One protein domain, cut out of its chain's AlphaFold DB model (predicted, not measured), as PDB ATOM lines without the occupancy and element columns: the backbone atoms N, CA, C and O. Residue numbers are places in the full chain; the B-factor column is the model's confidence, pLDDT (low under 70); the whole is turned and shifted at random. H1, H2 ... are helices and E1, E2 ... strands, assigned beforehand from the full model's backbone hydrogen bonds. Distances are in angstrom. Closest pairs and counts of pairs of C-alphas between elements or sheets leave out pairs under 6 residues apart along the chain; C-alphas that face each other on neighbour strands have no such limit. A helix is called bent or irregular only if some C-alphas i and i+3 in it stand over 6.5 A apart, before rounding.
ATOM      1  N   ILE A   2      12.667 -16.837  40.610       84.75
ATOM      2  CA  ILE A   2      11.322 -16.928  41.213       84.75
ATOM      3  C   ILE A   2      11.162 -18.192  42.077       84.75
ATOM      4  O   ILE A   2      10.724 -18.106  43.218       84.75
ATOM      5  N   SER A   3      11.620 -19.347  41.601       83.19
ATOM      6  CA  SER A   3      11.506 -20.639  42.295       83.19
ATOM      7  C   SER A   3      12.260 -20.692  43.634       83.19
ATOM      8  O   SER A   3      11.768 -21.269  44.603       83.19
ATOM      9  N   LEU A   4      13.413 -20.015  43.725       83.81
ATOM     10  CA  LEU A   4      14.156 -19.843  44.982       83.81
ATOM     11  C   LEU A   4      13.384 -18.967  45.979       83.81
ATOM     12  O   LEU A   4      13.381 -19.241  47.176       83.81
ATOM     13  N   ILE A   5      12.700 -17.933  45.488       86.94
ATOM     14  CA  ILE A   5      11.858 -17.070  46.322       86.94
ATOM     15  C   ILE A   5      10.645 -17.860  46.826       86.94
ATOM     16  O   ILE A   5      10.329 -17.798  48.011       86.94
ATOM     17  N   VAL A   6      10.005 -18.658  45.969       86.38
ATOM     18  CA  VAL A   6       8.845 -19.485  46.337       86.38
ATOM     19  C   VAL A   6       9.201 -20.478  47.446       86.38
ATOM     20  O   VAL A   6       8.498 -20.546  48.456       86.38
ATOM     21  N   ILE A   7      10.309 -21.216  47.314       87.06
ATOM     22  CA  ILE A   7      10.719 -22.168  48.355       87.06
ATOM     23  C   ILE A   7      11.142 -21.465  49.649       87.06
ATOM     24  O   ILE A   7      10.775 -21.919  50.735       87.06
ATOM     25  N   ALA A   8      11.834 -20.326  49.553       87.62
ATOM     26  CA  ALA A   8      12.179 -19.515  50.716       87.62
ATOM     27  C   ALA A   8      10.919 -19.034  51.449       87.62
ATOM     28  O   ALA A   8      10.844 -19.145  52.671       87.62
ATOM     29  N   ILE A   9       9.892 -18.586  50.720       89.75
ATOM     30  CA  ILE A   9       8.599 -18.193  51.288       89.75
ATOM     31  C   ILE A   9       7.939 -19.376  52.005       89.75
ATOM     32  O   ILE A   9       7.498 -19.216  53.141       89.75
ATOM     33  N   PHE A  10       7.901 -20.571  51.407       87.81
ATOM     34  CA  PHE A  10       7.313 -21.746  52.066       87.81
ATOM     35  C   PHE A  10       8.039 -22.139  53.354       87.81
ATOM     36  O   PHE A  10       7.390 -22.465  54.357       87.81
ATOM     37  N   ILE A  11       9.372 -22.074  53.350       88.38
ATOM     38  CA  ILE A  11      10.188 -22.306  54.543       88.38
ATOM     39  C   ILE A  11       9.852 -21.252  55.600       88.38
ATOM     40  O   ILE A  11       9.426 -21.599  56.701       88.38
ATOM     41  N   VAL A  12       9.943 -19.965  55.262       89.62
ATOM     42  CA  VAL A  12       9.681 -18.862  56.197       89.62
ATOM     43  C   VAL A  12       8.266 -18.938  56.774       89.62
ATOM     44  O   VAL A  12       8.097 -18.809  57.984       89.62
ATOM     45  N   LEU A  13       7.246 -19.217  55.962       86.81
ATOM     46  CA  LEU A  13       5.867 -19.390  56.430       86.81
ATOM     47  C   LEU A  13       5.729 -20.553  57.422       86.81
ATOM     48  O   LEU A  13       5.025 -20.427  58.429       86.81
ATOM     49  N   SER A  14       6.423 -21.665  57.172       84.12
ATOM     50  CA  SER A  14       6.438 -22.820  58.077       84.12
ATOM     51  C   SER A  14       7.057 -22.463  59.429       84.12
ATOM     52  O   SER A  14       6.504 -22.814  60.472       84.12
ATOM     53  N   TRP A  15       8.144 -21.691  59.422       84.75
ATOM     54  CA  TRP A  15       8.804 -21.203  60.634       84.75
ATOM     55  C   TRP A  15       7.981 -20.141  61.371       84.75
ATOM     56  O   TRP A  15       7.826 -20.230  62.587       84.75
ATOM     57  N   LEU A  16       7.365 -19.186  60.669       84.44
ATOM     58  CA  LEU A  16       6.506 -18.154  61.269       84.44
ATOM     59  C   LEU A  16       5.289 -18.746  61.982       84.44
ATOM     60  O   LEU A  16       4.849 -18.223  63.010       84.44
ATOM     61  N   ARG A  17       4.752 -19.858  61.473       77.50
ATOM     62  CA  ARG A  17       3.663 -20.590  62.128       77.50
ATOM     63  C   ARG A  17       4.066 -21.126  63.505       77.50
ATOM     64  O   ARG A  17       3.209 -21.228  64.379       77.50
ATOM     65  N   VAL A  18       5.340 -21.461  63.693       73.94
ATOM     66  CA  VAL A  18       5.891 -21.941  64.969       73.94
ATOM     67  C   VAL A  18       6.347 -20.779  65.844       73.94
ATOM     68  O   VAL A  18       6.070 -20.765  67.039       73.94
ATOM     69  N   GLY A  19       7.008 -19.794  65.240       64.62
ATOM     70  CA  GLY A  19       7.683 -18.704  65.930       64.62
ATOM     71  C   GLY A  19       6.792 -17.547  66.365       64.62
ATOM     72  O   GLY A  19       7.300 -16.672  67.049       64.62
ATOM     73  N   ARG A  20       5.496 -17.499  66.013       69.62
ATOM     74  CA  ARG A  20       4.589 -16.444  66.504       69.62
ATOM     75  C   ARG A  20       4.396 -16.593  68.019       69.62
ATOM     76  O   ARG A  20       3.594 -17.432  68.436       69.62
ATOM     77  N   PRO A  21       5.086 -15.795  68.856       62.59
ATOM     78  CA  PRO A  21       4.964 -15.928  70.292       62.59
ATOM     79  C   PRO A  21       3.608 -15.351  70.675       62.59
ATOM     80  O   PRO A  21       3.343 -14.163  70.478       62.59
ATOM     81  N   SER A  22       2.712 -16.190  71.194       62.72
ATOM     82  CA  SER A  22       1.471 -15.659  71.740       62.72
ATOM     83  C   SER A  22       1.778 -14.736  72.920       62.72
ATOM     84  O   SER A  22       2.419 -15.153  73.890       62.72
ATOM     85  N   ARG A  23       1.293 -13.490  72.817       59.59
ATOM     86  CA  ARG A  23       1.348 -12.451  73.858       59.59
ATOM     87  C   ARG A  23       0.356 -12.680  75.002       59.59
ATOM     88  O   ARG A  23       0.312 -11.874  75.922       59.59
ATOM     89  N   GLN A  24      -0.453 -13.738  74.956       69.06
ATOM     90  CA  GLN A  24      -1.366 -14.035  76.056       69.06
ATOM     91  C   GLN A  24      -0.570 -14.434  77.302       69.06
ATOM     92  O   GLN A  24       0.229 -15.380  77.270       69.06
ATOM     93  N   SER A  25      -0.795 -13.689  78.385       71.25
ATOM     94  CA  SER A  25      -0.264 -13.993  79.706       71.25
ATOM     95  C   SER A  25      -0.778 -15.357  80.159       71.25
ATOM     96  O   SER A  25      -1.945 -15.712  79.983       71.25
ATOM     97  N   MET A  26       0.135 -16.165  80.689       77.38
ATOM     98  CA  MET A  26      -0.217 -17.435  81.309       77.38
ATOM     99  C   MET A  26      -0.919 -17.130  82.636       77.38
ATOM    100  O   MET A  26      -0.394 -16.351  83.426       77.38
ATOM    101  N   SER A  27      -2.101 -17.710  82.848       78.75
ATOM    102  CA  SER A  27      -2.865 -17.580  84.096       78.75
ATOM    103  C   SER A  27      -2.798 -18.879  84.892       78.75
ATOM    104  O   SER A  27      -2.766 -19.967  84.301       78.75
ATOM    105  N   GLY A  28      -2.795 -18.754  86.218       81.00
ATOM    106  CA  GLY A  28      -2.767 -19.876  87.153       81.00
ATOM    107  C   GLY A  28      -1.361 -20.378  87.485       81.00
ATOM    108  O   GLY A  28      -0.372 -19.986  86.861       81.00
ATOM    109  N   SER A  29      -1.271 -21.265  88.476       83.75
ATOM    110  CA  SER A  29      -0.014 -21.925  88.844       83.75
ATOM    111  C   SER A  29       0.293 -23.070  87.879       83.75
ATOM    112  O   SER A  29      -0.614 -23.728  87.367       83.75
ATOM    113  N   VAL A  30       1.578 -23.295  87.593       83.88
ATOM    114  CA  VAL A  30       2.018 -24.393  86.719       83.88
ATOM    115  C   VAL A  30       1.877 -25.708  87.477       83.88
ATOM    116  O   VAL A  30       2.511 -25.899  88.507       83.88
ATOM    117  N   VAL A  31       1.053 -26.601  86.939       83.25
ATOM    118  CA  VAL A  31       0.791 -27.935  87.487       83.25
ATOM    119  C   VAL A  31       1.703 -28.975  86.838       83.25
ATOM    120  O   VAL A  31       2.207 -29.867  87.507       83.25
ATOM    121  N   LEU A  32       1.949 -28.853  85.529       81.75
ATOM    122  CA  LEU A  32       2.847 -29.751  84.803       81.75
ATOM    123  C   LEU A  32       3.559 -29.007  83.667       81.75
ATOM    124  O   LEU A  32       2.911 -28.375  82.829       81.75
ATOM    125  N   ASP A  33       4.889 -29.125  83.615       83.81
ATOM    126  CA  ASP A  33       5.724 -28.706  82.481       83.81
ATOM    127  C   ASP A  33       6.429 -29.947  81.919       83.81
ATOM    128  O   ASP A  33       7.251 -30.562  82.595       83.81
ATOM    129  N   THR A  34       6.067 -30.365  80.702       81.25
ATOM    130  CA  THR A  34       6.646 -31.562  80.073       81.25
ATOM    131  C   THR A  34       6.993 -31.339  78.607       81.25
ATOM    132  O   THR A  34       6.305 -30.623  77.876       81.25
ATOM    133  N   GLY A  35       8.091 -31.941  78.152       79.69
ATOM    134  CA  GLY A  35       8.543 -31.846  76.766       79.69
ATOM    135  C   GLY A  35       7.653 -32.645  75.814       79.69
ATOM    136  O   GLY A  35       7.251 -33.765  76.115       79.69
ATOM    137  N   ILE A  36       7.376 -32.094  74.628       82.25
ATOM    138  CA  ILE A  36       6.688 -32.853  73.575       82.25
ATOM    139  C   ILE A  36       7.639 -33.938  73.045       82.25
ATOM    140  O   ILE A  36       8.755 -33.590  72.633       82.25
ATOM    141  N   PRO A  37       7.220 -35.220  72.981       82.69
ATOM    142  CA  PRO A  37       8.058 -36.281  72.438       82.69
ATOM    143  C   PRO A  37       8.355 -36.044  70.952       82.69
ATOM    144  O   PRO A  37       7.547 -35.472  70.216       82.69
ATOM    145  N   LEU A  38       9.511 -36.517  70.486       82.38
ATOM    146  CA  LEU A  38       9.986 -36.276  69.119       82.38
ATOM    147  C   LEU A  38       8.982 -36.751  68.056       82.38
ATOM    148  O   LEU A  38       8.702 -36.026  67.105       82.38
ATOM    149  N   LEU A  39       8.350 -37.908  68.273       81.56
ATOM    150  CA  LEU A  39       7.317 -38.438  67.380       81.56
ATOM    151  C   LEU A  39       6.111 -37.492  67.242       81.56
ATOM    152  O   LEU A  39       5.545 -37.337  66.158       81.56
ATOM    153  N   ALA A  40       5.728 -36.825  68.330       80.06
ATOM    154  CA  ALA A  40       4.644 -35.855  68.318       80.06
ATOM    155  C   ALA A  40       5.041 -34.555  67.612       80.06
ATOM    156  O   ALA A  40       4.219 -33.990  66.889       80.06
ATOM    157  N   ARG A  41       6.302 -34.116  67.742       84.38
ATOM    158  CA  ARG A  41       6.832 -32.985  66.962       84.38
ATOM    159  C   ARG A  41       6.822 -33.294  65.466       84.38
ATOM    160  O   ARG A  41       6.314 -32.487  64.692       84.38
ATOM    161  N   ILE A  42       7.259 -34.491  65.067       85.00
ATOM    162  CA  ILE A  42       7.174 -34.947  63.670       85.00
ATOM    163  C   ILE A  42       5.725 -34.891  63.181       85.00
ATOM    164  O   ILE A  42       5.453 -34.276  62.157       85.00
ATOM    165  N   ARG A  43       4.772 -35.465  63.925       83.56
ATOM    166  CA  ARG A  43       3.350 -35.453  63.538       83.56
ATOM    167  C   ARG A  43       2.753 -34.048  63.460       83.56
ATOM    168  O   ARG A  43       1.921 -33.797  62.595       83.56
ATOM    169  N   MET A  44       3.169 -33.137  64.339       81.75
ATOM    170  CA  MET A  44       2.712 -31.745  64.336       81.75
ATOM    171  C   MET A  44       3.176 -30.992  63.085       81.75
ATOM    172  O   MET A  44       2.415 -30.195  62.536       81.75
ATOM    173  N   HIS A  45       4.399 -31.261  62.630       86.12
ATOM    174  CA  HIS A  45       4.987 -30.602  61.466       86.12
ATOM    175  C   HIS A  45       4.830 -31.393  60.164       86.12
ATOM    176  O   HIS A  45       5.110 -30.839  59.110       86.12
ATOM    177  N   PHE A  46       4.316 -32.628  60.208       86.88
ATOM    178  CA  PHE A  46       4.268 -33.554  59.073       86.88
ATOM    179  C   PHE A  46       3.709 -32.918  57.800       86.88
ATOM    180  O   PHE A  46       4.389 -32.900  56.786       86.88
ATOM    181  N   VAL A  47       2.513 -32.324  57.862       87.31
ATOM    182  CA  VAL A  47       1.882 -31.709  56.680       87.31
ATOM    183  C   VAL A  47       2.750 -30.590  56.101       87.31
ATOM    184  O   VAL A  47       2.952 -30.543  54.894       87.31
ATOM    185  N   ALA A  48       3.292 -29.712  56.949       86.19
ATOM    186  CA  ALA A  48       4.144 -28.619  56.491       86.19
ATOM    187  C   ALA A  48       5.452 -29.153  55.886       86.19
ATOM    188  O   ALA A  48       5.795 -28.784  54.766       86.19
ATOM    189  N   CYS A  49       6.128 -30.074  56.576       89.25
ATOM    190  CA  CYS A  49       7.369 -30.685  56.108       89.25
ATOM    191  C   CYS A  49       7.183 -31.394  54.762       89.25
ATOM    192  O   CYS A  49       8.003 -31.210  53.863       89.25
ATOM    193  N   THR A  50       6.099 -32.161  54.606       90.50
ATOM    194  CA  THR A  50       5.779 -32.876  53.366       90.50
ATOM    195  C   THR A  50       5.494 -31.909  52.224       90.50
ATOM    196  O   THR A  50       6.013 -32.110  51.135       90.50
ATOM    197  N   VAL A  51       4.734 -30.833  52.462       91.12
ATOM    198  CA  VAL A  51       4.451 -29.816  51.434       91.12
ATOM    199  C   VAL A  51       5.731 -29.108  50.987       91.12
ATOM    200  O   VAL A  51       5.975 -29.012  49.788       91.12
ATOM    201  N   VAL A  52       6.570 -28.652  51.925       90.50
ATOM    202  CA  VAL A  52       7.833 -27.970  51.593       90.50
ATOM    203  C   VAL A  52       8.779 -28.901  50.834       90.50
ATOM    204  O   VAL A  52       9.373 -28.490  49.839       90.50
ATOM    205  N   LEU A  53       8.897 -30.161  51.261       92.75
ATOM    206  CA  LEU A  53       9.775 -31.130  50.607       92.75
ATOM    207  C   LEU A  53       9.261 -31.523  49.216       92.75
ATOM    208  O   LEU A  53      10.041 -31.539  48.269       92.75
ATOM    209  N   ALA A  54       7.960 -31.787  49.070       92.62
ATOM    210  CA  ALA A  54       7.357 -32.114  47.779       92.62
ATOM    211  C   ALA A  54       7.501 -30.955  46.784       92.62
ATOM    212  O   ALA A  54       7.893 -31.178  45.642       92.62
ATOM    213  N   ALA A  55       7.263 -29.715  47.225       90.06
ATOM    214  CA  ALA A  55       7.484 -28.531  46.401       90.06
ATOM    215  C   ALA A  55       8.953 -28.413  45.959       90.06
ATOM    216  O   ALA A  55       9.215 -28.146  44.790       90.06
ATOM    217  N   ALA A  56       9.911 -28.667  46.858       90.25
ATOM    218  CA  ALA A  56      11.334 -28.654  46.522       90.25
ATOM    219  C   ALA A  56      11.691 -29.687  45.445       90.25
ATOM    220  O   ALA A  56      12.395 -29.364  44.494       90.25
ATOM    221  N   VAL A  57      11.185 -30.916  45.582       92.69
ATOM    222  CA  VAL A  57      11.426 -32.004  44.622       92.69
ATOM    223  C   VAL A  57      10.813 -31.681  43.260       92.69
ATOM    224  O   VAL A  57      11.486 -31.841  42.245       92.69
ATOM    225  N   LEU A  58       9.576 -31.179  43.229       92.56
ATOM    226  CA  LEU A  58       8.912 -30.793  41.982       92.56
ATOM    227  C   LEU A  58       9.674 -29.677  41.264       92.56
ATOM    228  O   LEU A  58       9.926 -29.789  40.069       92.56
ATOM    229  N   LEU A  59      10.101 -28.635  41.980       90.25
ATOM    230  CA  LEU A  59      10.850 -27.534  41.370       90.25
ATOM    231  C   LEU A  59      12.206 -27.987  40.804       90.25
ATOM    232  O   LEU A  59      12.634 -27.458  39.782       90.25
ATOM    233  N   VAL A  60      12.871 -28.979  41.411       91.31
ATOM    234  CA  VAL A  60      14.070 -29.590  40.805       91.31
ATOM    235  C   VAL A  60      13.714 -30.380  39.549       91.31
ATOM    236  O   VAL A  60      14.401 -30.250  38.541       91.31
ATOM    237  N   ALA A  61      12.641 -31.174  39.585       90.38
ATOM    238  CA  ALA A  61      12.228 -32.005  38.454       90.38
ATOM    239  C   ALA A  61      11.869 -31.181  37.203       90.38
ATOM    240  O   ALA A  61      12.138 -31.620  36.089       90.38
ATOM    241  N   PHE A  62      11.321 -29.976  37.383       91.44
ATOM    242  CA  PHE A  62      11.027 -29.040  36.292       91.44
ATOM    243  C   PHE A  62      12.226 -28.165  35.873       91.44
ATOM    244  O   PHE A  62      12.083 -27.319  34.997       91.44
ATOM    245  N   GLY A  63      13.411 -28.357  36.467       85.56
ATOM    246  CA  GLY A  63      14.622 -27.587  36.144       85.56
ATOM    247  C   GLY A  63      14.651 -26.170  36.730       85.56
ATOM    248  O   GLY A  63      15.554 -25.389  36.441       85.56
ATOM    249  N   ASP A  64      13.687 -25.845  37.586       87.00
ATOM    250  CA  ASP A  64      13.476 -24.519  38.162       87.00
ATOM    251  C   ASP A  64      14.267 -24.281  39.459       87.00
ATOM    252  O   ASP A  64      14.376 -23.145  39.936       87.00
ATOM    253  N   LEU A  65      14.824 -25.340  40.050       87.38
ATOM    254  CA  LEU A  65      15.604 -25.299  41.283       87.38
ATOM    255  C   LEU A  65      16.894 -26.120  41.134       87.38
ATOM    256  O   LEU A  65      16.869 -27.196  40.535       87.38
ATOM    257  N   PRO A  66      18.024 -25.670  41.710       89.75
ATOM    258  CA  PRO A  66      19.243 -26.469  41.742       89.75
ATOM    259  C   PRO A  66      19.036 -27.816  42.438       89.75
ATOM    260  O   PRO A  66      18.264 -27.913  43.394       89.75
ATOM    261  N   TRP A  67      19.813 -28.827  42.040       90.69
ATOM    262  CA  TRP A  67      19.761 -30.183  42.608       90.69
ATOM    263  C   TRP A  67      19.921 -30.224  44.140       90.69
ATOM    264  O   TRP A  67      19.443 -31.152  44.787       90.69
ATOM    265  N   TRP A  68      20.560 -29.209  44.735       90.62
ATOM    266  CA  TRP A  68      20.745 -29.103  46.181       90.62
ATOM    267  C   TRP A  68      19.503 -28.596  46.944       90.62
ATOM    268  O   TRP A  68      19.445 -28.698  48.171       90.62
ATOM    269  N   GLY A  69      18.486 -28.066  46.260       88.94
ATOM    270  CA  GLY A  69      17.289 -27.471  46.871       88.94
ATOM    271  C   GLY A  69      16.523 -28.383  47.851       88.94
ATOM    272  O   GLY A  69      16.188 -27.936  48.952       88.94
ATOM    273  N   PRO A  70      16.293 -29.671  47.531       91.62
ATOM    274  CA  PRO A  70      15.657 -30.622  48.438       91.62
ATOM    275  C   PRO A  70      16.448 -30.845  49.732       91.62
ATOM    276  O   PRO A  70      15.840 -31.012  50.788       91.62
ATOM    277  N   PHE A  71      17.784 -30.777  49.695       92.94
ATOM    278  CA  PHE A  71      18.610 -30.886  50.903       92.94
ATOM    279  C   PHE A  71      18.422 -29.685  51.832       92.94
ATOM    280  O   PHE A  71      18.393 -29.849  53.053       92.94
ATOM    281  N   VAL A  72      18.225 -28.487  51.277       91.06
ATOM    282  CA  VAL A  72      17.919 -27.283  52.065       91.06
ATOM    283  C   VAL A  72      16.535 -27.388  52.703       91.06
ATOM    284  O   VAL A  72      16.390 -27.131  53.899       91.06
ATOM    285  N   ALA A  73      15.528 -27.842  51.950       90.88
ATOM    286  CA  ALA A  73      14.193 -28.111  52.484       90.88
ATOM    287  C   ALA A  73      14.226 -29.156  53.611       90.88
ATOM    288  O   ALA A  73      13.639 -28.947  54.677       90.88
ATOM    289  N   LEU A  74      14.958 -30.254  53.408       92.88
ATOM    290  CA  LEU A  74      15.135 -31.306  54.404       92.88
ATOM    291  C   LEU A  74      15.818 -30.777  55.670       92.88
ATOM    292  O   LEU A  74      15.315 -30.996  56.769       92.88
ATOM    293  N   SER A  75      16.913 -30.029  55.522       92.25
ATOM    294  CA  SER A  75      17.650 -29.439  56.645       92.25
ATOM    295  C   SER A  75      16.777 -28.475  57.453       92.25
ATOM    296  O   SER A  75      16.752 -28.535  58.683       92.25
ATOM    297  N   SER A  76      15.981 -27.642  56.774       91.00
ATOM    298  CA  SER A  76      14.994 -26.771  57.423       91.00
ATOM    299  C   SER A  76      13.951 -27.573  58.213       91.00
ATOM    300  O   SER A  76      13.650 -27.235  59.358       91.00
ATOM    301  N   ASN A  77      13.418 -28.654  57.637       91.38
ATOM    302  CA  ASN A  77      12.440 -29.516  58.307       91.38
ATOM    303  C   ASN A  77      13.026 -30.194  59.555       91.38
ATOM    304  O   ASN A  77      12.352 -30.270  60.584       91.38
ATOM    305  N   VAL A  78      14.281 -30.648  59.490       90.81
ATOM    306  CA  VAL A  78      14.999 -31.203  60.647       90.81
ATOM    307  C   VAL A  78      15.134 -30.146  61.742       90.81
ATOM    308  O   VAL A  78      14.791 -30.424  62.891       90.81
ATOM    309  N   GLY A  79      15.539 -28.922  61.390       88.56
ATOM    310  CA  GLY A  79      15.608 -27.801  62.330       88.56
ATOM    311  C   GLY A  79      14.262 -27.511  63.000       88.56
ATOM    312  O   GLY A  79      14.193 -27.364  64.218       88.56
ATOM    313  N   LEU A  80      13.174 -27.525  62.226       86.69
ATOM    314  CA  LEU A  80      11.821 -27.296  62.732       86.69
ATOM    315  C   LEU A  80      11.386 -28.367  63.747       86.69
ATOM    316  O   LEU A  80      10.813 -28.045  64.785       86.69
ATOM    317  N   VAL A  81      11.675 -29.642  63.472       87.31
ATOM    318  CA  VAL A  81      11.326 -30.777  64.351       87.31
ATOM    319  C   VAL A  81      12.233 -30.856  65.586       87.31
ATOM    320  O   VAL A  81      11.804 -31.341  66.643       87.31
ATOM    321  N   ALA A  82      13.475 -30.384  65.472       86.44
ATOM    322  CA  ALA A  82      14.440 -30.342  66.566       86.44
ATOM    323  C   ALA A  82      14.097 -29.283  67.624       86.44
ATOM    324  O   ALA A  82      14.552 -29.402  68.763       86.44
ATOM    325  N   LEU A  83      13.267 -28.285  67.290       83.94
ATOM    326  CA  LEU A  83      12.871 -27.247  68.238       83.94
ATOM    327  C   LEU A  83      12.216 -27.857  69.492       83.94
ATOM    328  O   LEU A  83      11.241 -28.615  69.393       83.94
ATOM    329  N   PRO A  84      12.708 -27.518  70.697       79.56
ATOM    330  CA  PRO A  84      12.140 -28.021  71.934       79.56
ATOM    331  C   PRO A  84      10.797 -27.335  72.203       79.56
ATOM    332  O   PRO A  84      10.721 -26.223  72.722       79.56
ATOM    333  N   ILE A  85       9.710 -28.020  71.861       82.06
ATOM    334  CA  ILE A  85       8.354 -27.608  72.227       82.06
ATOM    335  C   ILE A  85       8.017 -28.227  73.591       82.06
ATOM    336  O   ILE A  85       8.292 -29.406  73.826       82.06
ATOM    337  N   ARG A  86       7.418 -27.437  74.490       83.19
ATOM    338  CA  ARG A  86       6.990 -27.870  75.831       83.19
ATOM    339  C   ARG A  86       5.495 -27.643  76.051       83.19
ATOM    340  O   ARG A  86       4.934 -26.667  75.553       83.19
ATOM    341  N   TYR A  87       4.860 -28.537  76.794       83.25
ATOM    342  CA  TYR A  87       3.515 -28.391  77.335       83.25
ATOM    343  C   TYR A  87       3.596 -27.728  78.699       83.25
ATOM    344  O   TYR A  87       4.329 -28.204  79.553       83.25
ATOM    345  N   ARG A  88       2.802 -26.681  78.914       85.81
ATOM    346  CA  ARG A  88       2.584 -26.103  80.239       85.81
ATOM    347  C   ARG A  88       1.106 -26.162  80.565       85.81
ATOM    348  O   ARG A  88       0.294 -25.506  79.909       85.81
ATOM    349  N   LEU A  89       0.781 -26.982  81.548       86.19
ATOM    350  CA  LEU A  89      -0.548 -27.128  82.116       86.19
ATOM    351  C   LEU A  89      -0.588 -26.293  83.386       86.19
ATOM    352  O   LEU A  89       0.285 -26.432  84.242       86.19
ATOM    353  N   THR A  90      -1.575 -25.419  83.489       87.69
ATOM    354  CA  THR A  90      -1.818 -24.611  84.679       87.69
ATOM    355  C   THR A  90      -3.154 -24.979  85.309       87.69
ATOM    356  O   THR A  90      -3.951 -25.713  84.715       87.69
ATOM    357  N   THR A  91      -3.424 -24.458  86.503       84.56
ATOM    358  CA  THR A  91      -4.745 -24.565  87.147       84.56
ATOM    359  C   THR A  91      -5.868 -24.034  86.267       84.56
ATOM    360  O   THR A  91      -6.965 -24.577  86.295       84.56
ATOM    361  N   ASP A  92      -5.579 -23.023  85.444       86.12
ATOM    362  CA  ASP A  92      -6.596 -22.288  84.691       86.12
ATOM    363  C   ASP A  92      -6.689 -22.737  83.229       86.12
ATOM    364  O   ASP A  92      -7.702 -22.490  82.568       86.12
ATOM    365  N   GLY A  93      -5.647 -23.374  82.686       87.50
ATOM    366  CA  GLY A  93      -5.638 -23.771  81.284       87.50
ATOM    367  C   GLY A  93      -4.388 -24.496  80.801       87.50
ATOM    368  O   GLY A  93      -3.616 -25.080  81.558       87.50
ATOM    369  N   ILE A  94      -4.186 -24.461  79.484       88.38
ATOM    370  CA  ILE A  94      -3.094 -25.159  78.803       88.38
ATOM    371  C   ILE A  94      -2.424 -24.287  77.740       88.38
ATOM    372  O   ILE A  94      -3.062 -23.711  76.850       88.38
ATOM    373  N   ARG A  95      -1.089 -24.285  77.756       87.00
ATOM    374  CA  ARG A  95      -0.232 -23.739  76.701       87.00
ATOM    375  C   ARG A  95       0.604 -24.847  76.074       87.00
ATOM    376  O   ARG A  95       1.134 -25.719  76.755       87.00
ATOM    377  N   VAL A  96       0.730 -24.794  74.751       84.31
ATOM    378  CA  VAL A  96       1.543 -25.742  73.978       84.31
ATOM    379  C   VAL A  96       2.580 -24.944  73.212       84.31
ATOM    380  O   VAL A  96       2.242 -24.275  72.233       84.31
ATOM    381  N   GLY A  97       3.815 -24.951  73.700       80.69
ATOM    382  CA  GLY A  97       4.909 -24.136  73.195       80.69
ATOM    383  C   GLY A  97       4.509 -22.673  73.031       80.69
ATOM    384  O   GLY A  97       4.207 -21.962  73.991       80.69
ATOM    385  N   TRP A  98       4.486 -22.245  71.775       74.88
ATOM    386  CA  TRP A  98       4.324 -20.853  71.372       74.88
ATOM    387  C   TRP A  98       2.862 -20.503  71.052       74.88
ATOM    388  O   TRP A  98       2.540 -19.342  70.806       74.88
ATOM    389  N   THR A  99       1.961 -21.491  71.121       80.56
ATOM    390  CA  THR A  99       0.525 -21.289  70.889       80.56
ATOM    391  C   THR A  99      -0.136 -20.452  71.991       80.56
ATOM    392  O   THR A  99       0.363 -20.423  73.120       80.56
ATOM    393  N   PRO A 100      -1.277 -19.801  71.690       82.25
ATOM    394  CA  PRO A 100      -2.063 -19.083  72.685       82.25
ATOM    395  C   PRO A 100      -2.490 -19.960  73.864       82.25
ATOM    396  O   PRO A 100      -2.769 -21.160  73.705       82.25
ATOM    397  N   PHE A 101      -2.502 -19.345  75.046       85.94
ATOM    398  CA  PHE A 101      -2.996 -19.961  76.270       85.94
ATOM    399  C   PHE A 101      -4.509 -20.137  76.150       85.94
ATOM    400  O   PHE A 101      -5.209 -19.216  75.744       85.94
ATOM    401  N   ARG A 102      -5.017 -21.328  76.470       86.38
ATOM    402  CA  ARG A 102      -6.457 -21.608  76.414       86.38
ATOM    403  C   ARG A 102      -6.950 -22.058  77.766       86.38
ATOM    404  O   ARG A 102      -6.334 -22.952  78.350       86.38
ATOM    405  N   ARG A 103      -8.045 -21.461  78.232       88.38
ATOM    406  CA  ARG A 103      -8.640 -21.787  79.529       88.38
ATOM    407  C   ARG A 103      -9.301 -23.157  79.491       88.38
ATOM    408  O   ARG A 103      -9.790 -23.587  78.448       88.38
ATOM    409  N   TRP A 104      -9.363 -23.828  80.635       89.06
ATOM    410  CA  TRP A 104     -10.038 -25.123  80.746       89.06
ATOM    411  C   TRP A 104     -11.526 -25.056  80.389       89.06
ATOM    412  O   TRP A 104     -12.045 -25.987  79.784       89.06
ATOM    413  N   THR A 105     -12.176 -23.923  80.666       85.75
ATOM    414  CA  THR A 105     -13.585 -23.654  80.334       85.75
ATOM    415  C   THR A 105     -13.864 -23.512  78.834       85.75
ATOM    416  O   THR A 105     -15.021 -23.488  78.424       85.75
ATOM    417  N   GLU A 106     -12.828 -23.429  77.991       87.19
ATOM    418  CA  GLU A 106     -12.971 -23.437  76.529       87.19
ATOM    419  C   GLU A 106     -13.100 -24.858  75.956       87.19
ATOM    420  O   GLU A 106     -13.279 -25.018  74.739       87.19
ATOM    421  N   PHE A 107     -12.995 -25.885  76.807       89.62
ATOM    422  CA  PHE A 107     -13.052 -27.290  76.426       89.62
ATOM    423  C   PHE A 107     -14.250 -27.996  77.066       89.62
ATOM    424  O   PHE A 107     -14.395 -28.008  78.281       89.62
ATOM    425  N   ALA A 108     -15.079 -28.638  76.245       85.88
ATOM    426  CA  ALA A 108     -16.257 -29.382  76.686       85.88
ATOM    427  C   ALA A 108     -15.900 -30.751  77.285       85.88
ATOM    428  O   ALA A 108     -16.665 -31.321  78.059       85.88
ATOM    429  N   GLY A 109     -14.740 -31.305  76.924       87.88
ATOM    430  CA  GLY A 109     -14.340 -32.623  77.392       87.88
ATOM    431  C   GLY A 109     -13.024 -33.117  76.811       87.88
ATOM    432  O   GLY A 109     -12.301 -32.403  76.110       87.88
ATOM    433  N   VAL A 110     -12.714 -34.377  77.120       88.81
ATOM    434  CA  VAL A 110     -11.487 -35.054  76.686       88.81
ATOM    435  C   VAL A 110     -11.819 -36.432  76.131       88.81
ATOM    436  O   VAL A 110     -12.378 -37.284  76.834       88.81
ATOM    437  N   ALA A 111     -11.408 -36.662  74.888       86.25
ATOM    438  CA  ALA A 111     -11.495 -37.943  74.207       86.25
ATOM    439  C   ALA A 111     -10.103 -38.556  74.007       86.25
ATOM    440  O   ALA A 111      -9.100 -37.847  73.878       86.25
ATOM    441  N   ARG A 112     -10.044 -39.888  73.944       83.88
ATOM    442  CA  ARG A 112      -8.814 -40.614  73.617       83.88
ATOM    443  C   ARG A 112      -8.478 -40.414  72.139       83.88
ATOM    444  O   ARG A 112      -9.366 -40.444  71.289       83.88
ATOM    445  N   ALA A 113      -7.202 -40.207  71.834       81.62
ATOM    446  CA  ALA A 113      -6.703 -40.118  70.466       81.62
ATOM    447  C   ALA A 113      -5.417 -40.950  70.317       81.62
ATOM    448  O   ALA A 113      -4.685 -41.135  71.287       81.62
ATOM    449  N   PRO A 114      -5.098 -41.456  69.116       72.69
ATOM    450  CA  PRO A 114      -3.869 -42.218  68.911       72.69
ATOM    451  C   PRO A 114      -2.636 -41.349  69.205       72.69
ATOM    452  O   PRO A 114      -2.379 -40.364  68.510       72.69
ATOM    453  N   GLY A 115      -1.867 -41.731  70.229       72.12
ATOM    454  CA  GLY A 115      -0.696 -40.988  70.710       72.12
ATOM    455  C   GLY A 115      -1.005 -39.846  71.688       72.12
ATOM    456  O   GLY A 115      -0.182 -38.941  71.823       72.12
ATOM    457  N   GLY A 116      -2.182 -39.835  72.327       81.81
ATOM    458  CA  GLY A 116      -2.478 -38.930  73.441       81.81
ATOM    459  C   GLY A 116      -3.967 -38.639  73.654       81.81
ATOM    460  O   GLY A 116      -4.826 -39.517  73.586       81.81
ATOM    461  N   ALA A 117      -4.282 -37.373  73.915       85.88
ATOM    462  CA  ALA A 117      -5.617 -36.895  74.250       85.88
ATOM    463  C   ALA A 117      -6.097 -35.818  73.265       85.88
ATOM    464  O   ALA A 117      -5.332 -34.961  72.817       85.88
ATOM    465  N   ARG A 118      -7.387 -35.822  72.933       87.69
ATOM    466  CA  ARG A 118      -8.053 -34.743  72.192       87.69
ATOM    467  C   ARG A 118      -8.947 -33.975  73.160       87.69
ATOM    468  O   ARG A 118      -9.947 -34.511  73.628       87.69
ATOM    469  N   LEU A 119      -8.584 -32.726  73.434       88.75
ATOM    470  CA  LEU A 119      -9.439 -31.758  74.111       88.75
ATOM    471  C   LEU A 119     -10.486 -31.277  73.103       88.75
ATOM    472  O   LEU A 119     -10.128 -30.744  72.049       88.75
ATOM    473  N   GLN A 120     -11.755 -31.507  73.411       89.12
ATOM    474  CA  GLN A 120     -12.881 -31.087  72.584       89.12
ATOM    475  C   GLN A 120     -13.235 -29.649  72.940       89.12
ATOM    476  O   GLN A 120     -13.423 -29.347  74.116       89.12
ATOM    477  N   GLY A 121     -13.289 -28.757  71.957       87.81
ATOM    478  CA  GLY A 121     -13.729 -27.383  72.175       87.81
ATOM    479  C   GLY A 121     -15.224 -27.319  72.496       87.81
ATOM    480  O   GLY A 121     -16.010 -28.118  71.995       87.81
ATOM    481  N   VAL A 122     -15.624 -26.364  73.335       87.25
ATOM    482  CA  VAL A 122     -17.041 -25.962  73.476       87.25
ATOM    483  C   VAL A 122     -17.508 -25.282  72.180       87.25
ATOM    484  O   VAL A 122     -16.675 -24.863  71.384       87.25
ATOM    485  N   ALA A 123     -18.815 -25.154  71.937       73.81
ATOM    486  CA  ALA A 123     -19.365 -24.461  70.765       73.81
ATOM    487  C   ALA A 123     -18.602 -23.154  70.427       73.81
ATOM    488  O   ALA A 123     -18.511 -22.244  71.247       73.81
ATOM    489  N   GLY A 124     -18.002 -23.093  69.230       74.56
ATOM    490  CA  GLY A 124     -17.178 -21.967  68.752       74.56
ATOM    491  C   GLY A 124     -15.671 -22.055  69.060       74.56
ATOM    492  O   GLY A 124     -14.870 -21.337  68.464       74.56
ATOM    493  N   SER A 125     -15.252 -22.971  69.931       81.19
ATOM    494  CA  SER A 125     -13.859 -23.240  70.299       81.19
ATOM    495  C   SER A 125     -13.288 -24.401  69.475       81.19
ATOM    496  O   SER A 125     -13.952 -25.406  69.241       81.19
ATOM    497  N   ARG A 126     -12.031 -24.287  69.026       83.44
ATOM    498  CA  ARG A 126     -11.367 -25.361  68.265       83.44
ATOM    499  C   ARG A 126     -10.876 -26.483  69.173       83.44
ATOM    500  O   ARG A 126     -10.328 -26.228  70.244       83.44
ATOM    501  N   ASP A 127     -10.954 -27.710  68.682       86.12
ATOM    502  CA  ASP A 127     -10.327 -28.852  69.340       86.12
ATOM    503  C   ASP A 127      -8.808 -28.692  69.426       86.12
ATOM    504  O   ASP A 127      -8.157 -28.153  68.525       86.12
ATOM    505  N   LYS A 128      -8.220 -29.217  70.504       84.00
ATOM    506  CA  LYS A 128      -6.772 -29.189  70.720       84.00
ATOM    507  C   LYS A 128      -6.264 -30.587  71.038       84.00
ATOM    508  O   LYS A 128      -6.741 -31.245  71.956       84.00
ATOM    509  N   ARG A 129      -5.276 -31.053  70.278       83.88
ATOM    510  CA  ARG A 129      -4.629 -32.343  70.534       83.88
ATOM    511  C   ARG A 129      -3.442 -32.154  71.476       83.88
ATOM    512  O   ARG A 129      -2.572 -31.320  71.226       83.88
ATOM    513  N   VAL A 130      -3.421 -32.940  72.541       83.25
ATOM    514  CA  VAL A 130      -2.310 -33.075  73.481       83.25
ATOM    515  C   VAL A 130      -1.656 -34.415  73.197       83.25
ATOM    516  O   VAL A 130      -2.308 -35.455  73.263       83.25
ATOM    517  N   TRP A 131      -0.387 -34.388  72.817       78.50
ATOM    518  CA  TRP A 131       0.363 -35.598  72.531       78.50
ATOM    519  C   TRP A 131       1.055 -36.077  73.799       78.50
ATOM    520  O   TRP A 131       1.698 -35.288  74.490       78.50
ATOM    521  N   LEU A 132       0.926 -37.367  74.078       73.44
ATOM    522  CA  LEU A 132       1.562 -38.038  75.205       73.44
ATOM    523  C   LEU A 132       2.525 -39.087  74.667       73.44
ATOM    524  O   LEU A 132       2.483 -39.436  73.485       73.44
ATOM    525  N   SER A 133       3.402 -39.596  75.523       64.38
ATOM    526  CA  SER A 133       4.385 -40.620  75.159       64.38
ATOM    527  C   SER A 133       3.780 -42.002  74.864       64.38
ATOM    528  O   SER A 133       4.537 -42.957  74.750       64.38
ATOM    529  N   ALA A 134       2.456 -42.124  74.678       60.12
ATOM    530  CA  ALA A 134       1.768 -43.381  74.371       60.12
ATOM    531  C   ALA A 134       2.067 -44.478  75.411       60.12
ATOM    532  O   ALA A 134       2.353 -45.622  75.058       60.12
ATOM    533  N   SER A 135       2.055 -44.114  76.696       64.50
ATOM    534  CA  SER A 135       2.430 -45.003  77.801       64.50
ATOM    535  C   SER A 135       1.209 -45.455  78.606       64.50
ATOM    536  O   SER A 135       0.120 -44.904  78.467       64.50
ATOM    537  N   ARG A 136       1.375 -46.436  79.503       59.12
ATOM    538  CA  ARG A 136       0.304 -46.895  80.413       59.12
ATOM    539  C   ARG A 136      -0.267 -45.759  81.289       59.12
ATOM    540  O   ARG A 136      -1.428 -45.825  81.671       59.12
ATOM    541  N   GLY A 137       0.508 -44.695  81.529       66.06
ATOM    542  CA  GLY A 137       0.073 -43.482  82.237       66.06
ATOM    543  C   GLY A 137      -0.869 -42.564  81.442       66.06
ATOM    544  O   GLY A 137      -1.338 -41.561  81.975       66.06
ATOM    545  N   ASP A 138      -1.176 -42.884  80.182       73.62
ATOM    546  CA  ASP A 138      -2.071 -42.077  79.348       73.62
ATOM    547  C   ASP A 138      -3.512 -42.068  79.887       73.62
ATOM    548  O   ASP A 138      -4.188 -41.042  79.814       73.62
ATOM    549  N   ASP A 139      -3.984 -43.183  80.459       78.38
ATOM    550  CA  ASP A 139      -5.338 -43.271  81.020       78.38
ATOM    551  C   ASP A 139      -5.461 -42.449  82.318       78.38
ATOM    552  O   ASP A 139      -6.459 -41.752  82.520       78.38
ATOM    553  N   GLU A 140      -4.421 -42.440  83.157       80.69
ATOM    554  CA  GLU A 140      -4.341 -41.580  84.347       80.69
ATOM    555  C   GLU A 140      -4.289 -40.103  83.961       80.69
ATOM    556  O   GLU A 140      -5.005 -39.276  84.529       80.69
ATOM    557  N   PHE A 141      -3.504 -39.765  82.937       80.69
ATOM    558  CA  PHE A 141      -3.426 -38.404  82.426       80.69
ATOM    559  C   PHE A 141      -4.752 -37.940  81.800       80.69
ATOM    560  O   PHE A 141      -5.158 -36.789  81.964       80.69
ATOM    561  N   LEU A 142      -5.482 -38.827  81.118       84.81
ATOM    562  CA  LEU A 142      -6.830 -38.537  80.619       84.81
ATOM    563  C   LEU A 142      -7.804 -38.245  81.765       84.81
ATOM    564  O   LEU A 142      -8.584 -37.292  81.679       84.81
ATOM    565  N   GLN A 143      -7.763 -39.037  82.839       85.31
ATOM    566  CA  GLN A 143      -8.576 -38.785  84.032       85.31
ATOM    567  C   GLN A 143      -8.188 -37.469  84.711       85.31
ATOM    568  O   GLN A 143      -9.070 -36.705  85.107       85.31
ATOM    569  N   PHE A 144      -6.891 -37.177  84.787       86.00
ATOM    570  CA  PHE A 144      -6.360 -35.913  85.281       86.00
ATOM    571  C   PHE A 144      -6.901 -34.725  84.474       86.00
ATOM    572  O   PHE A 144      -7.511 -33.826  85.051       86.00
ATOM    573  N   LEU A 145      -6.808 -34.753  83.140       86.69
ATOM    574  CA  LEU A 145      -7.354 -33.694  82.285       86.69
ATOM    575  C   LEU A 145      -8.873 -33.530  82.451       86.69
ATOM    576  O   LEU A 145      -9.367 -32.406  82.511       86.69
ATOM    577  N   ARG A 146      -9.626 -34.634  82.556       88.69
ATOM    578  CA  ARG A 146     -11.076 -34.574  82.816       88.69
ATOM    579  C   ARG A 146     -11.387 -33.923  84.161       88.69
ATOM    580  O   ARG A 146     -12.319 -33.125  84.235       88.69
ATOM    581  N   ARG A 147     -10.616 -34.237  85.210       87.56
ATOM    582  CA  ARG A 147     -10.747 -33.590  86.523       87.56
ATOM    583  C   ARG A 147     -10.445 -32.098  86.432       87.56
ATOM    584  O   ARG A 147     -11.248 -31.326  86.935       87.56
ATOM    585  N   MET A 148      -9.377 -31.699  85.743       86.56
ATOM    586  CA  MET A 148      -9.019 -30.286  85.551       86.56
ATOM    587  C   MET A 148     -10.140 -29.495  84.864       86.56
ATOM    588  O   MET A 148     -10.552 -28.457  85.374       86.56
ATOM    589  N   ILE A 149     -10.703 -30.017  83.766       87.12
ATOM    590  CA  ILE A 149     -11.823 -29.366  83.064       87.12
ATOM    591  C   ILE A 149     -13.045 -29.251  83.977       87.12
ATOM    592  O   ILE A 149     -13.604 -28.168  84.130       87.12
ATOM    593  N   ARG A 150     -13.446 -30.349  84.627       87.19
ATOM    594  CA  ARG A 150     -14.607 -30.353  85.529       87.19
ATOM    595  C   ARG A 150     -14.435 -29.372  86.690       87.19
ATOM    596  O   ARG A 150     -15.365 -28.640  87.008       87.19
ATOM    597  N   ASN A 151     -13.257 -29.357  87.306       86.06
ATOM    598  CA  ASN A 151     -12.937 -28.484  88.430       86.06
ATOM    599  C   ASN A 151     -12.975 -27.004  88.018       86.06
ATOM    600  O   ASN A 151     -13.544 -26.189  88.744       86.06
ATOM    601  N   ALA A 152     -12.481 -26.675  86.820       83.81
ATOM    602  CA  ALA A 152     -12.558 -25.323  86.274       83.81
ATOM    603  C   ALA A 152     -14.009 -24.847  86.067       83.81
ATOM    604  O   ALA A 152     -14.328 -23.709  86.402       83.81
ATOM    605  N   TYR A 153     -14.913 -25.712  85.587       82.56
ATOM    606  CA  TYR A 153     -16.345 -25.376  85.484       82.56
ATOM    607  C   TYR A 153     -17.027 -25.189  86.840       82.56
ATOM    608  O   TYR A 153     -17.956 -24.398  86.955       82.56
ATOM    609  N   GLN A 154     -16.566 -25.894  87.871       83.56
ATOM    610  CA  GLN A 154     -17.074 -25.754  89.237       83.56
ATOM    611  C   GLN A 154     -16.485 -24.540  89.976       83.56
ATOM    612  O   GLN A 154     -16.761 -24.366  91.161       83.56
ATOM    613  N   GLY A 155     -15.634 -23.735  89.324       75.62
ATOM    614  CA  GLY A 155     -14.915 -22.627  89.962       75.62
ATOM    615  C   GLY A 155     -13.880 -23.080  90.997       75.62
ATOM    616  O   GLY A 155     -13.387 -22.275  91.782       75.62
TER     617      GLY A 155
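This is residues 2 to 155 of the 184 residues of an uncharacterized protein of Chloroflexia bacterium (UniProt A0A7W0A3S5). Three helices, H1, H2 and H3, lie side by side as an up-and-down bundle that makes one end of a long model, and a head of two small three-stranded sheets makes the other. H4 packs along one face of the sheet E4 E5 E6 in that head, on the side away from the bundle. The printed part has 154 residues with four named helices and six named strands, in the order H1 E1 H2 H3 E2 E3 E4 E5 E6 H4. The sheets, E1 - E2 - E3 and E4 - E5 - E6, are antiparallel, and the class is mixed, helices and strands. The whole is loose, with a radius of gyration of the C-alphas of 18.6 A, and elongated, spanning 62 by 34 by 27 A.

Find C-alpha 2 at (11.322, -16.928, 41.213); from there H1 runs through residues 2 to 19, 25.0 A. E1 is residues 30 to 35, 14.0 A. H2 is residues 38 to 61, 31.0 A; it is irregular, with C-alphas 44 and 47 7.7 A apart, and has a kink of 60 degrees near residue 45. H3 begins at C-alpha 69, (17.289, -27.471, 46.871), and runs to residue 82, 20.1 A. Next come E2, residues 86 to 90, E3, residues 93 to 96, E4, residues 107 to 113, E5, residues 116 to 121, and E6, residues 128 to 131. H4, residues 138 to 153, covers 22.8 A and ends at C-alpha 153, (-16.345, -25.376, 85.484).

Begin with the bundle. With its residues 48 to 59 alone, H2 touches H1, opposite ways at a shallow tilt of 8 degrees; the closest C-alphas, of Phe 10 and Val 52, are 6.3 A apart. H2 and H3, a helical hairpin, touch at Ala 56 and Pro 70, whose C-alphas are the closest at 5.1 A. H2 only grazes the sheet E4 E5 E6, with residues 39 to 44. In the first sheet look at N 34 and O 87, 3.0 A, between E1 and E2, and N 88 and O 95, 2.9 A, between E2 and E3. E4, E5 and E6 form a meander, each strand the antiparallel neighbour of the one before: see N 111 and O 118, 2.9 A, and N 117 and O 130, 2.8 A. H4 is on this sheet, making two layers, at a height over the sheet of 9.0 A; it lies over E4 and E5 and runs along the strands, at 3 degrees to E4 on the local plane. E3 and E6 are near each other. In H3 and H4 every O i to N i+4 pair is within hydrogen-bond range; in H1 13 of 14 are, in H2 18 of 20.

The C-alphas farthest apart, of Gly 63 and Gln 154, are 61.9 A apart. The printed part has no cut, and no link between its named elements is long. Look for pLDDT under 70 at residues 19 to 24 and 133 to 137.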